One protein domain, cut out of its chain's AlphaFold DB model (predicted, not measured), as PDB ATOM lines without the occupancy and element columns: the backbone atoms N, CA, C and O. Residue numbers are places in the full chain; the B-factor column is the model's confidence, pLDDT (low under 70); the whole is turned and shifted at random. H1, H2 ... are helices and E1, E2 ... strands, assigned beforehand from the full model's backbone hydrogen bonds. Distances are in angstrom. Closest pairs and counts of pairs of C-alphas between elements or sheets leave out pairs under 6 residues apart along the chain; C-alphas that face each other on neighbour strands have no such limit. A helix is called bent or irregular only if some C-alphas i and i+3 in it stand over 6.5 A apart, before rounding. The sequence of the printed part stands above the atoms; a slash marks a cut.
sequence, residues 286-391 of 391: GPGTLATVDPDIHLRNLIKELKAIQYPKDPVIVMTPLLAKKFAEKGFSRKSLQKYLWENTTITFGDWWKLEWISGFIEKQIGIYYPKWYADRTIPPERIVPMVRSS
ATOM      1  N   GLY A 286      75.285 -21.590  51.797       56.50
ATOM      2  CA  GLY A 286      76.251 -22.388  52.539       56.50
ATOM      3  C   GLY A 286      77.667 -21.900  52.221       56.50
ATOM      4  O   GLY A 286      78.018 -21.812  51.042       56.50
ATOM      5  N   PRO A 287      78.514 -21.598  53.219       52.12
ATOM      6  CA  PRO A 287      79.908 -21.307  52.952       52.12
ATOM      7  C   PRO A 287      80.577 -22.621  52.541       52.12
ATOM      8  O   PRO A 287      80.967 -23.427  53.383       52.12
ATOM      9  N   GLY A 288      80.699 -22.852  51.234       52.44
ATOM     10  CA  GLY A 288      81.628 -23.828  50.681       52.44
ATOM     11  C   GLY A 288      83.048 -23.406  51.046       52.44
ATOM     12  O   GLY A 288      83.722 -22.718  50.285       52.44
ATOM     13  N   THR A 289      83.487 -23.757  52.252       51.00
ATOM     14  CA  THR A 289      84.846 -23.531  52.737       51.00
ATOM     15  C   THR A 289      85.777 -24.549  52.093       51.00
ATOM     16  O   THR A 289      86.123 -25.558  52.705       51.00
ATOM     17  N   LEU A 290      86.214 -24.291  50.862       52.41
ATOM     18  CA  LEU A 290      87.520 -24.789  50.447       52.41
ATOM     19  C   LEU A 290      88.548 -23.881  51.119       52.41
ATOM     20  O   LEU A 290      88.566 -22.675  50.906       52.41
ATOM     21  N   ALA A 291      89.331 -24.459  52.023       52.09
ATOM     22  CA  ALA A 291      90.132 -23.792  53.048       52.09
ATOM     23  C   ALA A 291      91.295 -22.904  52.545       52.09
ATOM     24  O   ALA A 291      92.145 -22.518  53.341       52.09
ATOM     25  N   THR A 292      91.316 -22.521  51.269       58.03
ATOM     26  CA  THR A 292      92.195 -21.493  50.697       58.03
ATOM     27  C   THR A 292      91.529 -20.892  49.462       58.03
ATOM     28  O   THR A 292      91.707 -21.390  48.350       58.03
ATOM     29  N   VAL A 293      90.765 -19.818  49.634       63.81
ATOM     30  CA  VAL A 293      90.337 -18.985  48.511       63.81
ATOM     31  C   VAL A 293      90.503 -17.534  48.941       63.81
ATOM     32  O   VAL A 293      90.054 -17.123  50.007       63.81
ATOM     33  N   ASP A 294      91.263 -16.798  48.147       81.62
ATOM     34  CA  ASP A 294      91.546 -15.373  48.279       81.62
ATOM     35  C   ASP A 294      90.304 -14.566  48.747       81.62
ATOM     36  O   ASP A 294      89.233 -14.707  48.142       81.62
ATOM     37  N   PRO A 295      90.399 -13.723  49.802       84.19
ATOM     38  CA  PRO A 295      89.286 -12.879  50.246       84.19
ATOM     39  C   PRO A 295      88.678 -12.032  49.115       84.19
ATOM     40  O   PRO A 295      87.477 -11.769  49.141       84.19
ATOM     41  N   ASP A 296      89.440 -11.666  48.080       88.12
ATOM     42  CA  ASP A 296      88.915 -10.935  46.920       88.12
ATOM     43  C   ASP A 296      88.000 -11.789  46.031       88.12
ATOM     44  O   ASP A 296      87.061 -11.279  45.409       88.12
ATOM     45  N   ILE A 297      88.208 -13.108  45.978       86.19
ATOM     46  CA  ILE A 297      87.259 -14.030  45.341       86.19
ATOM     47  C   ILE A 297      85.963 -14.075  46.155       86.19
ATOM     48  O   ILE A 297      84.881 -13.971  45.577       86.19
ATOM     49  N   HIS A 298      86.055 -14.156  47.486       86.00
ATOM     50  CA  HIS A 298      84.873 -14.156  48.348       86.00
ATOM     51  C   HIS A 298      84.076 -12.852  48.258       86.00
ATOM     52  O   HIS A 298      82.856 -12.910  48.136       86.00
ATOM     53  N   LEU A 299      84.731 -11.685  48.235       88.75
ATOM     54  CA  LEU A 299      84.052 -10.401  48.017       88.75
ATOM     55  C   LEU A 299      83.295 -10.384  46.687       88.75
ATOM     56  O   LEU A 299      82.126 -10.004  46.646       88.75
ATOM     57  N   ARG A 300      83.936 -10.834  45.599       88.62
ATOM     58  CA  ARG A 300      83.290 -10.912  44.280       88.62
ATOM     59  C   ARG A 300      82.094 -11.861  44.273       88.62
ATOM     60  O   ARG A 300      81.098 -11.551  43.625       88.62
ATOM     61  N   ASN A 301      82.179 -12.991  44.971       85.94
ATOM     62  CA  ASN A 301      81.072 -13.941  45.067       85.94
ATOM     63  C   ASN A 301      79.916 -13.377  45.895       85.94
ATOM     64  O   ASN A 301      78.796 -13.375  45.398       85.94
ATOM     65  N   LEU A 302      80.193 -12.774  47.057       86.00
ATOM     66  CA  LEU A 302      79.175 -12.094  47.865       86.00
ATOM     67  C   LEU A 302      78.450 -11.009  47.056       86.00
ATOM     68  O   LEU A 302      77.230 -10.927  47.094       86.00
ATOM     69  N   ILE A 303      79.169 -10.210  46.258       89.06
ATOM     70  CA  ILE A 303      78.548  -9.202  45.381       89.06
ATOM     71  C   ILE A 303      77.631  -9.854  44.333       89.06
ATOM     72  O   ILE A 303      76.531  -9.360  44.088       89.06
ATOM     73  N   LYS A 304      78.059 -10.952  43.695       87.25
ATOM     74  CA  LYS A 304      77.228 -11.682  42.717       87.25
ATOM     75  C   LYS A 304      75.974 -12.263  43.367       87.25
ATOM     76  O   LYS A 304      74.891 -12.153  42.803       87.25
ATOM     77  N   GLU A 305      76.126 -12.852  44.545       83.69
ATOM     78  CA  GLU A 305      75.043 -13.442  45.329       83.69
ATOM     79  C   GLU A 305      74.027 -12.380  45.753       83.69
ATOM     80  O   GLU A 305      72.835 -12.534  45.498       83.69
ATOM     81  N   LEU A 306      74.494 -11.254  46.296       85.06
ATOM     82  CA  LEU A 306      73.638 -10.123  46.649       85.06
ATOM     83  C   LEU A 306      72.862  -9.602  45.435       85.06
ATOM     84  O   LEU A 306      71.669  -9.334  45.560       85.06
ATOM     85  N   LYS A 307      73.498  -9.516  44.256       85.94
ATOM     86  CA  LYS A 307      72.823  -9.152  42.997       85.94
ATOM     87  C   LYS A 307      71.740 -10.152  42.595       85.94
ATOM     88  O   LYS A 307      70.676  -9.736  42.149       85.94
ATOM     89  N   ALA A 308      71.989 -11.447  42.769       83.38
ATOM     90  CA  ALA A 308      71.042 -12.499  42.405       83.38
ATOM     91  C   ALA A 308      69.784 -12.510  43.287       83.38
ATOM     92  O   ALA A 308      68.708 -12.832  42.790       83.38
ATOM     93  N   ILE A 309      69.903 -12.126  44.563       79.06
ATOM     94  CA  ILE A 309      68.773 -12.065  45.502       79.06
ATOM     95  C   ILE A 309      67.725 -11.039  45.047       79.06
ATOM     96  O   ILE A 309      66.539 -11.246  45.284       79.06
ATOM     97  N   GLN A 310      68.151  -9.930  44.423       76.12
ATOM     98  CA  GLN A 310      67.309  -8.820  43.931       76.12
ATOM     99  C   GLN A 310      66.357  -8.181  44.964       76.12
ATOM    100  O   GLN A 310      65.653  -7.222  44.647       76.12
ATOM    101  N   TYR A 311      66.340  -8.672  46.204       76.38
ATOM    102  CA  TYR A 311      65.542  -8.122  47.280       76.38
ATOM    103  C   TYR A 311      66.164  -6.795  47.743       76.38
ATOM    104  O   TYR A 311      67.339  -6.754  48.114       76.38
ATOM    105  N   PRO A 312      65.398  -5.697  47.739       66.50
ATOM    106  CA  PRO A 312      65.945  -4.355  47.910       66.50
ATOM    107  C   PRO A 312      66.293  -3.978  49.364       66.50
ATOM    108  O   PRO A 312      66.718  -2.849  49.622       66.50
ATOM    109  N   LYS A 313      66.099  -4.886  50.329       71.56
ATOM    110  CA  LYS A 313      66.196  -4.606  51.770       71.56
ATOM    111  C   LYS A 313      67.234  -5.493  52.470       71.56
ATOM    112  O   LYS A 313      67.367  -6.667  52.138       71.56
ATOM    113  N   ASP A 314      67.929  -4.883  53.434       75.25
ATOM    114  CA  ASP A 314      68.817  -5.418  54.483       75.25
ATOM    115  C   ASP A 314      69.175  -6.917  54.387       75.25
ATOM    116  O   ASP A 314      68.651  -7.734  55.151       75.25
ATOM    117  N   PRO A 315      70.085  -7.307  53.473       82.81
ATOM    118  CA  PRO A 315      70.559  -8.681  53.403       82.81
ATOM    119  C   PRO A 315      71.351  -9.036  54.665       82.81
ATOM    120  O   PRO A 315      72.211  -8.276  55.118       82.81
ATOM    121  N   VAL A 316      71.103 -10.229  55.206       85.75
ATOM    122  CA  VAL A 316      71.874 -10.766  56.330       85.75
ATOM    123  C   VAL A 316      72.889 -11.770  55.810       85.75
ATOM    124  O   VAL A 316      72.529 -12.777  55.207       85.75
ATOM    125  N   ILE A 317      74.168 -11.498  56.063       85.81
ATOM    126  CA  ILE A 317      75.270 -12.380  55.675       85.81
ATOM    127  C   ILE A 317      75.740 -13.125  56.920       85.81
ATOM    128  O   ILE A 317      76.330 -12.530  57.823       85.81
ATOM    129  N   VAL A 318      75.501 -14.434  56.952       84.62
ATOM    130  CA  VAL A 318      76.074 -15.329  57.962       84.62
ATOM    131  C   VAL A 318      77.369 -15.904  57.402       84.62
ATOM    132  O   VAL A 318      77.378 -16.489  56.323       84.62
ATOM    133  N   MET A 319      78.474 -15.734  58.126       84.12
ATOM    134  CA  MET A 319      79.795 -16.182  57.684       84.12
ATOM    135  C   MET A 319      80.512 -16.986  58.760       84.12
ATOM    136  O   MET A 319      80.277 -16.811  59.955       84.12
ATOM    137  N   THR A 320      81.419 -17.864  58.333       86.62
ATOM    138  CA  THR A 320      82.246 -18.629  59.269       86.62
ATOM    139  C   THR A 320      83.269 -17.716  59.953       86.62
ATOM    140  O   THR A 320      83.749 -16.758  59.334       86.62
ATOM    141  N   PRO A 321      83.697 -18.036  61.190       88.44
ATOM    142  CA  PRO A 321      84.754 -17.280  61.859       88.44
ATOM    143  C   PRO A 321      86.059 -17.206  61.053       88.44
ATOM    144  O   PRO A 321      86.774 -16.213  61.127       88.44
ATOM    145  N   LEU A 322      86.367 -18.236  60.255       86.50
ATOM    146  CA  LEU A 322      87.548 -18.252  59.388       86.50
ATOM    147  C   LEU A 322      87.474 -17.170  58.301       86.50
ATOM    148  O   LEU A 322      88.432 -16.420  58.122       86.50
ATOM    149  N   LEU A 323      86.341 -17.070  57.598       85.94
ATOM    150  CA  LEU A 323      86.155 -16.063  56.553       85.94
ATOM    151  C   LEU A 323      86.141 -14.647  57.141       85.94
ATOM    152  O   LEU A 323      86.798 -13.756  56.608       85.94
ATOM    153  N   ALA A 324      85.463 -14.458  58.278       90.12
ATOM    154  CA  ALA A 324      85.471 -13.184  58.989       90.12
ATOM    155  C   ALA A 324      86.908 -12.746  59.325       90.12
ATOM    156  O   ALA A 324      87.286 -11.606  59.052       90.12
ATOM    157  N   LYS A 325      87.739 -13.661  59.855       91.31
ATOM    158  CA  LYS A 325      89.155 -13.386  60.162       91.31
ATOM    159  C   LYS A 325      89.950 -12.988  58.925       91.31
ATOM    160  O   LYS A 325      90.703 -12.027  58.993       91.31
ATOM    161  N   LYS A 326      89.741 -13.652  57.784       89.88
ATOM    162  CA  LYS A 326      90.400 -13.291  56.517       89.88
ATOM    163  C   LYS A 326      90.039 -11.881  56.047       89.88
ATOM    164  O   LYS A 326      90.909 -11.157  55.570       89.88
ATOM    165  N   PHE A 327      88.786 -11.459  56.213       91.88
ATOM    166  CA  PHE A 327      88.398 -10.077  55.926       91.88
ATOM    167  C   PHE A 327      89.009  -9.079  56.913       91.88
ATOM    168  O   PHE A 327      89.480  -8.026  56.485       91.88
ATOM    169  N   ALA A 328      89.068  -9.417  58.202       94.81
ATOM    170  CA  ALA A 328      89.725  -8.582  59.204       94.81
ATOM    171  C   ALA A 328      91.238  -8.435  58.950       94.81
ATOM    172  O   ALA A 328      91.752  -7.322  59.008       94.81
ATOM    173  N   GLU A 329      91.937  -9.515  58.576       94.06
ATOM    174  CA  GLU A 329      93.352  -9.501  58.154       94.06
ATOM    175  C   GLU A 329      93.586  -8.599  56.928       94.06
ATOM    176  O   GLU A 329      94.632  -7.967  56.814       94.06
ATOM    177  N   LYS A 330      92.592  -8.485  56.034       94.06
ATOM    178  CA  LYS A 330      92.599  -7.554  54.891       94.06
ATOM    179  C   LYS A 330      92.277  -6.098  55.290       94.06
ATOM    180  O   LYS A 330      92.307  -5.210  54.444       94.06
ATOM    181  N   GLY A 331      91.978  -5.832  56.562       96.19
ATOM    182  CA  GLY A 331      91.699  -4.494  57.093       96.19
ATOM    183  C   GLY A 331      90.216  -4.117  57.153       96.19
ATOM    184  O   GLY A 331      89.890  -2.955  57.403       96.19
ATOM    185  N   PHE A 332      89.294  -5.059  56.935       96.06
ATOM    186  CA  PHE A 332      87.869  -4.778  57.082       96.06
ATOM    187  C   PHE A 332      87.412  -4.843  58.545       96.06
ATOM    188  O   PHE A 332      87.576  -5.856  59.223       96.06
ATOM    189  N   SER A 333      86.733  -3.791  59.002       95.00
ATOM    190  CA  SER A 333      85.784  -3.882  60.112       95.00
ATOM    191  C   SER A 333      84.430  -4.368  59.585       95.00
ATOM    192  O   SER A 333      84.180  -4.317  58.377       95.00
ATOM    193  N   ARG A 334      83.510  -4.773  60.473       91.69
ATOM    194  CA  ARG A 334      82.130  -5.105  60.071       91.69
ATOM    195  C   ARG A 334      81.509  -3.972  59.245       91.69
ATOM    196  O   ARG A 334      80.987  -4.209  58.157       91.69
ATOM    197  N   LYS A 335      81.625  -2.732  59.733       92.50
ATOM    198  CA  LYS A 335      81.057  -1.543  59.082       92.50
ATOM    199  C   LYS A 335      81.708  -1.249  57.729       92.50
ATOM    200  O   LYS A 335      80.998  -0.916  56.782       92.50
ATOM    201  N   SER A 336      83.036  -1.367  57.606       95.25
ATOM    202  CA  SER A 336      83.695  -1.114  56.317       95.25
ATOM    203  C   SER A 336      83.428  -2.223  55.300       95.25
ATOM    204  O   SER A 336      83.294  -1.914  54.120       95.25
ATOM    205  N   LEU A 337      83.257  -3.479  55.733       92.75
ATOM    206  CA  LEU A 337      82.841  -4.577  54.856       92.75
ATOM    207  C   LEU A 337      81.416  -4.371  54.331       92.75
ATOM    208  O   LEU A 337      81.184  -4.488  53.132       92.75
ATOM    209  N   GLN A 338      80.470  -4.021  55.207       91.56
ATOM    210  CA  GLN A 338      79.094  -3.696  54.811       91.56
ATOM    211  C   GLN A 338      79.061  -2.542  53.807       91.56
ATOM    212  O   GLN A 338      78.406  -2.648  52.771       91.56
ATOM    213  N   LYS A 339      79.816  -1.470  54.081       92.75
ATOM    214  CA  LYS A 339      79.955  -0.333  53.168       92.75
ATOM    215  C   LYS A 339      80.537  -0.762  51.820       92.75
ATOM    216  O   LYS A 339      79.969  -0.421  50.790       92.75
ATOM    217  N   TYR A 340      81.614  -1.547  51.820       94.19
ATOM    218  CA  TYR A 340      82.233  -2.045  50.594       94.19
ATOM    219  C   TYR A 340      81.255  -2.881  49.762       94.19
ATOM    220  O   TYR A 340      81.126  -2.664  48.559       94.19
ATOM    221  N   LEU A 341      80.537  -3.815  50.388       91.50
ATOM    222  CA  LEU A 341      79.543  -4.630  49.692       91.50
ATOM    223  C   LEU A 341      78.419  -3.761  49.124       91.50
ATOM    224  O   LEU A 341      78.045  -3.951  47.970       91.50
ATOM    225  N   TRP A 342      77.924  -2.779  49.879       90.38
ATOM    226  CA  TRP A 342      76.917  -1.825  49.410       90.38
ATOM    227  C   TRP A 342      77.394  -1.002  48.197       90.38
ATOM    228  O   TRP A 342      76.702  -0.961  47.180       90.38
ATOM    229  N   GLU A 343      78.597  -0.423  48.259       92.56
ATOM    230  CA  GLU A 343      79.181   0.393  47.179       92.56
ATOM    231  C   GLU A 343      79.476  -0.413  45.906       92.56
ATOM    232  O   GLU A 343      79.475   0.148  44.812       92.56
ATOM    233  N   ASN A 344      79.708  -1.724  46.028       93.12
ATOM    234  CA  ASN A 344      80.069  -2.589  44.900       93.12
ATOM    235  C   ASN A 344      78.916  -3.484  44.405       93.12
ATOM    236  O   ASN A 344      78.990  -4.060  43.314       93.12
ATOM    237  N   THR A 345      77.816  -3.582  45.155       91.94
ATOM    238  CA  THR A 345      76.600  -4.293  44.733       91.94
ATOM    239  C   THR A 345      75.724  -3.335  43.937       91.94
ATOM    240  O   THR A 345      74.697  -2.847  44.404       91.94
ATOM    241  N   THR A 346      76.174  -3.036  42.720       92.81
ATOM    242  CA  THR A 346      75.594  -2.005  41.855       92.81
ATOM    243  C   THR A 346      75.007  -2.561  40.563       92.81
ATOM    244  O   THR A 346      75.400  -3.624  40.072       92.81
ATOM    245  N   ILE A 347      74.061  -1.821  39.996       92.81
ATOM    246  CA  ILE A 347      73.425  -2.101  38.708       92.81
ATOM    247  C   ILE A 347      73.165  -0.770  37.981       92.81
ATOM    248  O   ILE A 347      73.302   0.299  38.581       92.81
ATOM    249  N   THR A 348      72.841  -0.810  36.689       94.75
ATOM    250  CA  THR A 348      72.385   0.383  35.962       94.75
ATOM    251  C   THR A 348      71.030   0.845  36.511       94.75
ATOM    252  O   THR A 348      70.212   0.029  36.934       94.75
ATOM    253  N   PHE A 349      70.762   2.148  36.512       93.38
ATOM    254  CA  PHE A 349      69.502   2.703  37.004       93.38
ATOM    255  C   PHE A 349      68.303   2.204  36.188       93.38
ATOM    256  O   PHE A 349      67.236   1.936  36.739       93.38
ATOM    257  N   GLY A 350      68.498   2.001  34.884       92.06
ATOM    258  CA  GLY A 350      67.509   1.396  34.001       92.06
ATOM    259  C   GLY A 350      67.158  -0.037  34.398       92.06
ATOM    260  O   GLY A 350      65.982  -0.386  34.405       92.06
ATOM    261  N   ASP A 351      68.143  -0.863  34.756       91.19
ATOM    262  CA  ASP A 351      67.884  -2.234  35.208       91.19
ATOM    263  C   ASP A 351      67.370  -2.287  36.649       91.19
ATOM    264  O   ASP A 351      66.550  -3.144  36.963       91.19
ATOM    265  N   TRP A 352      67.766  -1.339  37.505       90.38
ATOM    266  CA  TRP A 352      67.205  -1.198  38.850       90.38
ATOM    267  C   TRP A 352      65.678  -1.048  38.806       90.38
ATOM    268  O   TRP A 352      64.964  -1.727  39.541       90.38
ATOM    269  N   TRP A 353      65.160  -0.236  37.879       88.19
ATOM    270  CA  TRP A 353      63.720  -0.079  37.657       88.19
ATOM    271  C   TRP A 353      63.014  -1.332  37.127       88.19
ATOM    272  O   TRP A 353      61.797  -1.438  37.262       88.19
ATOM    273  N   LYS A 354      63.756  -2.269  36.530       87.94
ATOM    274  CA  LYS A 354      63.226  -3.541  36.018       87.94
ATOM    275  C   LYS A 354      63.239  -4.654  37.063       87.94
ATOM    276  O   LYS A 354      62.678  -5.712  36.796       87.94
ATOM    277  N   LEU A 355      63.865  -4.446  38.224       86.25
ATOM    278  CA  LEU A 355      63.831  -5.427  39.305       86.25
ATOM    279  C   LEU A 355      62.374  -5.674  39.717       86.25
ATOM    280  O   LEU A 355      61.593  -4.732  39.893       86.25
ATOM    281  N   GLU A 356      62.019  -6.944  39.888       81.62
ATOM    282  CA  GLU A 356      60.647  -7.381  40.177       81.62
ATOM    283  C   GLU A 356      60.082  -6.684  41.424       81.62
ATOM    284  O   GLU A 356      59.007  -6.085  41.393       81.62
ATOM    285  N   TRP A 357      60.867  -6.650  42.502       80.50
ATOM    286  CA  TRP A 357      60.493  -5.976  43.745       80.50
ATOM    287  C   TRP A 357      60.363  -4.459  43.603       80.50
ATOM    288  O   TRP A 357      59.561  -3.837  44.305       80.50
ATOM    289  N   ILE A 358      61.141  -3.843  42.710       82.19
ATOM    290  CA  ILE A 358      61.112  -2.393  42.512       82.19
ATOM    291  C   ILE A 358      59.867  -1.985  41.737       82.19
ATOM    292  O   ILE A 358      59.077  -1.187  42.243       82.19
ATOM    293  N   SER A 359      59.668  -2.579  40.563       74.69
ATOM    294  CA  SER A 359      58.525  -2.292  39.692       74.69
ATOM    295  C   SER A 359      57.184  -2.699  40.319       74.69
ATOM    296  O   SER A 359      56.190  -1.996  40.157       74.69
ATOM    297  N   GLY A 360      57.153  -3.803  41.073       71.38
ATOM    298  CA  GLY A 360      55.924  -4.324  41.673       71.38
ATOM    299  C   GLY A 360      55.550  -3.717  43.029       71.38
ATOM    300  O   GLY A 360      54.362  -3.608  43.336       71.38
ATOM    301  N   PHE A 361      56.528  -3.326  43.860       74.00
ATOM    302  CA  PHE A 361      56.270  -3.033  45.280       74.00
ATOM    303  C   PHE A 361      56.926  -1.748  45.801       74.00
ATOM    304  O   PHE A 361      56.269  -0.949  46.480       74.00
ATOM    305  N   ILE A 362      58.210  -1.527  45.508       77.94
ATOM    306  CA  ILE A 362      58.982  -0.437  46.125       77.94
ATOM    307  C   ILE A 362      58.789   0.907  45.430       77.94
ATOM    308  O   ILE A 362      58.946   1.917  46.106       77.94
ATOM    309  N   GLU A 363      58.405   0.967  44.151       81.25
ATOM    310  CA  GLU A 363      58.211   2.238  43.428       81.25
ATOM    311  C   GLU A 363      57.368   3.248  44.227       81.25
ATOM    312  O   GLU A 363      57.768   4.395  44.428       81.25
ATOM    313  N   LYS A 364      56.239   2.791  44.777       79.56
ATOM    314  CA  LYS A 364      55.321   3.617  45.582       79.56
ATOM    315  C   LYS A 364      55.849   3.951  46.983       79.56
ATOM    316  O   LYS A 364      55.243   4.739  47.699       79.56
ATOM    317  N   GLN A 365      56.951   3.326  47.382       78.19
ATOM    318  CA  GLN A 365      57.584   3.415  48.697       78.19
ATOM    319  C   GLN A 365      59.010   4.004  48.605       78.19
ATOM    320  O   GLN A 365      59.774   3.970  49.579       78.19
ATOM    321  N   ILE A 366      59.387   4.577  47.453       83.25
ATOM    322  CA  ILE A 366      60.604   5.384  47.318       83.25
ATOM    323  C   ILE A 366      60.499   6.591  48.265       83.25
ATOM    324  O   ILE A 366      59.468   7.250  48.364       83.25
ATOM    325  N   GLY A 367      61.567   6.862  49.013       78.94
ATOM    326  CA  GLY A 367      61.585   7.775  50.158       78.94
ATOM    327  C   GLY A 367      61.549   7.058  51.511       78.94
ATOM    328  O   GLY A 367      62.040   7.622  52.486       78.94
ATOM    329  N   ILE A 368      61.035   5.822  51.568       77.94
ATOM    330  CA  ILE A 368      61.100   4.953  52.757       77.94
ATOM    331  C   ILE A 368      62.296   4.002  52.651       77.94
ATOM    332  O   ILE A 368      63.098   3.902  53.582       77.94
ATOM    333  N   TYR A 369      62.421   3.304  51.516       75.62
ATOM    334  CA  TYR A 369      63.476   2.302  51.299       75.62
ATOM    335  C   TYR A 369      64.695   2.856  50.570       75.62
ATOM    336  O   TYR A 369      65.819   2.487  50.893       75.62
ATOM    337  N   TYR A 370      64.479   3.766  49.624       83.12
ATOM    338  CA  TYR A 370      65.538   4.428  48.867       83.12
ATOM    339  C   TYR A 370      65.416   5.942  48.995       83.12
ATOM    340  O   TYR A 370      64.309   6.442  49.213       83.12
ATOM    341  N   PRO A 371      66.515   6.695  48.832       87.81
ATOM    342  CA  PRO A 371      66.453   8.145  48.722       87.81
ATOM    343  C   PRO A 371      65.440   8.594  47.661       87.81
ATOM    344  O   PRO A 371      65.344   7.983  46.600       87.81
ATOM    345  N   LYS A 372      64.726   9.699  47.914       90.06
ATOM    346  CA  LYS A 372      63.656  10.198  47.026       90.06
ATOM    347  C   LYS A 372      64.089  10.397  45.569       90.06
ATOM    348  O   LYS A 372      63.267  10.250  44.676       90.06
ATOM    349  N   TRP A 373      65.367  10.690  45.326       91.31
ATOM    350  CA  TRP A 373      65.891  10.879  43.972       91.31
ATOM    351  C   TRP A 373      65.826   9.611  43.111       91.31
ATOM    352  O   TRP A 373      65.803   9.727  41.895       91.31
ATOM    353  N   TYR A 374      65.718   8.410  43.696       90.31
ATOM    354  CA  TYR A 374      65.487   7.182  42.921       90.31
ATOM    355  C   TYR A 374      64.151   7.199  42.158       90.31
ATOM    356  O   TYR A 374      63.986   6.406  41.241       90.31
ATOM    357  N   ALA A 375      63.206   8.087  42.495       89.50
ATOM    358  CA  ALA A 375      61.958   8.264  41.749       89.50
ATOM    359  C   ALA A 375      62.119   9.149  40.497       89.50
ATOM    360  O   ALA A 375      61.198   9.240  39.687       89.50
ATOM    361  N   ASP A 376      63.263   9.820  40.334       90.12
ATOM    362  CA  ASP A 376      63.500  10.740  39.229       90.12
ATOM    363  C   ASP A 376      63.762   9.974  37.924       90.12
ATOM    364  O   ASP A 376      64.841   9.426  37.689       90.12
ATOM    365  N   ARG A 377      62.747   9.951  37.057       87.50
ATOM    366  CA  ARG A 377      62.789   9.291  35.746       87.50
ATOM    367  C   ARG A 377      63.660  10.028  34.717       87.50
ATOM    368  O   ARG A 377      63.852   9.499  33.629       87.50
ATOM    369  N   THR A 378      64.174  11.219  35.036       92.62
ATOM    370  CA  THR A 378      65.093  11.971  34.161       92.62
ATOM    371  C   THR A 378      66.548  11.530  34.307       92.62
ATOM    372  O   THR A 378      67.386  11.868  33.470       92.62
ATOM    373  N   ILE A 379      66.861  10.747  35.345       93.25
ATOM    374  CA  ILE A 379      68.199  10.199  35.552       93.25
ATOM    375  C   ILE A 379      68.551   9.241  34.403       93.25
ATOM    376  O   ILE A 379      67.751   8.350  34.099       93.25
ATOM    377  N   PRO A 380      69.753   9.360  33.804       96.12
ATOM    378  CA  PRO A 380      70.137   8.502  32.692       96.12
ATOM    379  C   PRO A 380      70.119   7.006  33.067       96.12
ATOM    380  O   PRO A 380      70.663   6.645  34.120       96.12
ATOM    381  N   PRO A 381      69.519   6.122  32.242       95.31
ATOM    382  CA  PRO A 381      69.413   4.688  32.531       95.31
ATOM    383  C   PRO A 381      70.754   3.993  32.800       95.31
ATOM    384  O   PRO A 381      70.807   3.037  33.568       95.31
ATOM    385  N   GLU A 382      71.839   4.473  32.201       96.69
ATOM    386  CA  GLU A 382      73.201   3.960  32.341       96.69
ATOM    387  C   GLU A 382      73.875   4.333  33.667       96.69
ATOM    388  O   GLU A 382      74.919   3.770  34.002       96.69
ATOM    389  N   ARG A 383      73.295   5.258  34.447       95.62
ATOM    390  CA  ARG A 383      73.844   5.645  35.750       95.62
ATOM    391  C   ARG A 383      73.960   4.415  36.642       95.62
ATOM    392  O   ARG A 383      72.979   3.722  36.884       95.62
ATOM    393  N   ILE A 384      75.145   4.180  37.194       95.38
ATOM    394  CA  ILE A 384      75.358   3.099  38.155       95.38
ATOM    395  C   ILE A 384      74.817   3.513  39.524       95.38
ATOM    396  O   ILE A 384      75.151   4.583  40.039       95.38
ATOM    397  N   VAL A 385      73.987   2.658  40.118       92.12
ATOM    398  CA  VAL A 385      73.397   2.867  41.443       92.12
ATOM    399  C   VAL A 385      73.592   1.639  42.335       92.12
ATOM    400  O   VAL A 385      73.605   0.511  41.830       92.12
ATOM    401  N   PRO A 386      73.720   1.817  43.663       90.38
ATOM    402  CA  PRO A 386      73.605   0.717  44.610       90.38
ATOM    403  C   PRO A 386      72.260   0.012  44.454       90.38
ATOM    404  O   PRO A 386      71.207   0.659  44.413       90.38
ATOM    405  N   MET A 387      72.311  -1.314  44.353       87.25
ATOM    406  CA  MET A 387      71.134  -2.157  44.187       87.25
ATOM    407  C   MET A 387      70.414  -2.353  45.520       87.25
ATOM    408  O   MET A 387      69.193  -2.260  45.576       87.25
ATOM    409  N   VAL A 388      71.167  -2.584  46.594       80.19
ATOM    410  CA  VAL A 388      70.642  -2.749  47.954       80.19
ATOM    411  C   VAL A 388      70.691  -1.423  48.712       80.19
ATOM    412  O   VAL A 388      71.536  -0.564  48.448       80.19
ATOM    413  N   ARG A 389      69.775  -1.235  49.661       74.19
ATOM    414  CA  ARG A 389      69.775  -0.074  50.558       74.19
ATOM    415  C   ARG A 389      71.040  -0.055  51.442       74.19
ATOM    416  O   ARG A 389      71.511  -1.106  51.864       74.19
ATOM    417  N   SER A 390      71.565   1.139  51.752       62.91
ATOM    418  CA  SER A 390      72.547   1.303  52.840       62.91
ATOM    419  C   SER A 390      71.811   1.284  54.175       62.91
ATOM    420  O   SER A 390      70.903   2.098  54.371       62.91
ATOM    421  N   SER A 391      72.209   0.377  55.068       53.53
ATOM    422  CA  SER A 391      71.759   0.391  56.469       53.53
ATOM    423  C   SER A 391      72.437   1.480  57.290       53.53
ATOM    424  O   SER A 391      73.569   1.881  56.918       53.53
TER     425      SER A 391
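Overview. This is residues 286 to 391 of the 391 residues of an uncharacterized protein of Syntrophorhabdaceae bacterium PtaU1.Bin034 (UniProt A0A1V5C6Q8). The model has two lobes with a small pair of strands, E1 and E2, between them: one lobe is a triangle of helices H1, H2 and H3, and the other holds H4, H5 and H6, three helices that do not pack closely on each other. From the end of H1, residues 310 to 320 fold back beside it to reach H2, at the far end of the first lobe. The printed part has 106 residues, with six named helices and two named strands in the order H1, H2, H3, E1, H4, H5, H6, E2; the class is mostly helix, and the sheet is antiparallel, in the order E1, E2. It is only just compact, close to loose, with a radius of gyration of the C-alphas of 15.4 A, and only just elongated, with spans of 46 by 23 by 23 A.

Arrangement. E1, residues 346 to 348, and E2, residues 384 to 386, are antiparallel neighbours at 139 degrees; N 347 and O 385 are 3.0 A apart, and N 385 and O 347 are 2.9 A apart, both within hydrogen-bond range. The closest C-alphas of E2 and H3, residues 334 to 344, are those of Pro 386 and Glu 343, 6.1 A apart. H3 touches H1, residues 295 to 309, which meets it with residues 299 to 303 alone; the closest C-alphas are those of Ile 303 and Leu 341, 6.4 A apart, at a steep tilt of 64 degrees, the same way. H1 only just touches H2, residues 321 to 329, with residue 295 alone and 3 pairs of C-alphas within 8 A; the closest are those of Pro 295 and Lys 326, 6.4 A apart. H2 and H3 are close but not clearly touching, with the C-alphas of Phe 327 and Leu 337 closest at 7.9 A. H4, residues 349 to 352, follows E1 directly in the chain, and the closest C-alphas of H4 and E2 are those of Phe 349 and Val 385, 5.9 A apart. H5, residues 356 to 365, is close to but not clearly touching H4, with Trp 352 and Ile 358 closest at 7.2 A between C-alphas, and likewise H6, residues 372 to 375, with Glu 363 and Ala 375 closest at 7.3 A. H1 and H5 are apart. Every O i to N i+4 pair is within hydrogen-bond range in H1, H2 and H3, against 3 of 6 in H5; H4 and H6 are too short for such a pair.

Along the chain. H1 is the longest helix, 21.1 A from C-alpha 295 at (89.286, -12.879, 50.246) to C-alpha 309 at (68.773, -12.065, 45.502). H2 spans 12.2 A, H3 15.5 A and H5 14.1 A; E1 and E2 each span 7.1 A, H4 4.9 A and H6 5.9 A. H5 is irregular, with C-alphas 360 and 363 7.2 A apart. E2 ends with C-alpha 386 at (73.605, 0.717, 44.610).

Size, cuts and confidence. The two C-alphas farthest apart are those of Ala 291 and Thr 378, at 47.6 A. The printed part has no cut and ends at Ser 391, the chain's last residue. The link from H1 to H2, 11 residues, is long. The mean pLDDT of the printed part is 84.1; residues 286 to 293, residue 312 and residues 390 to 391 are under 70.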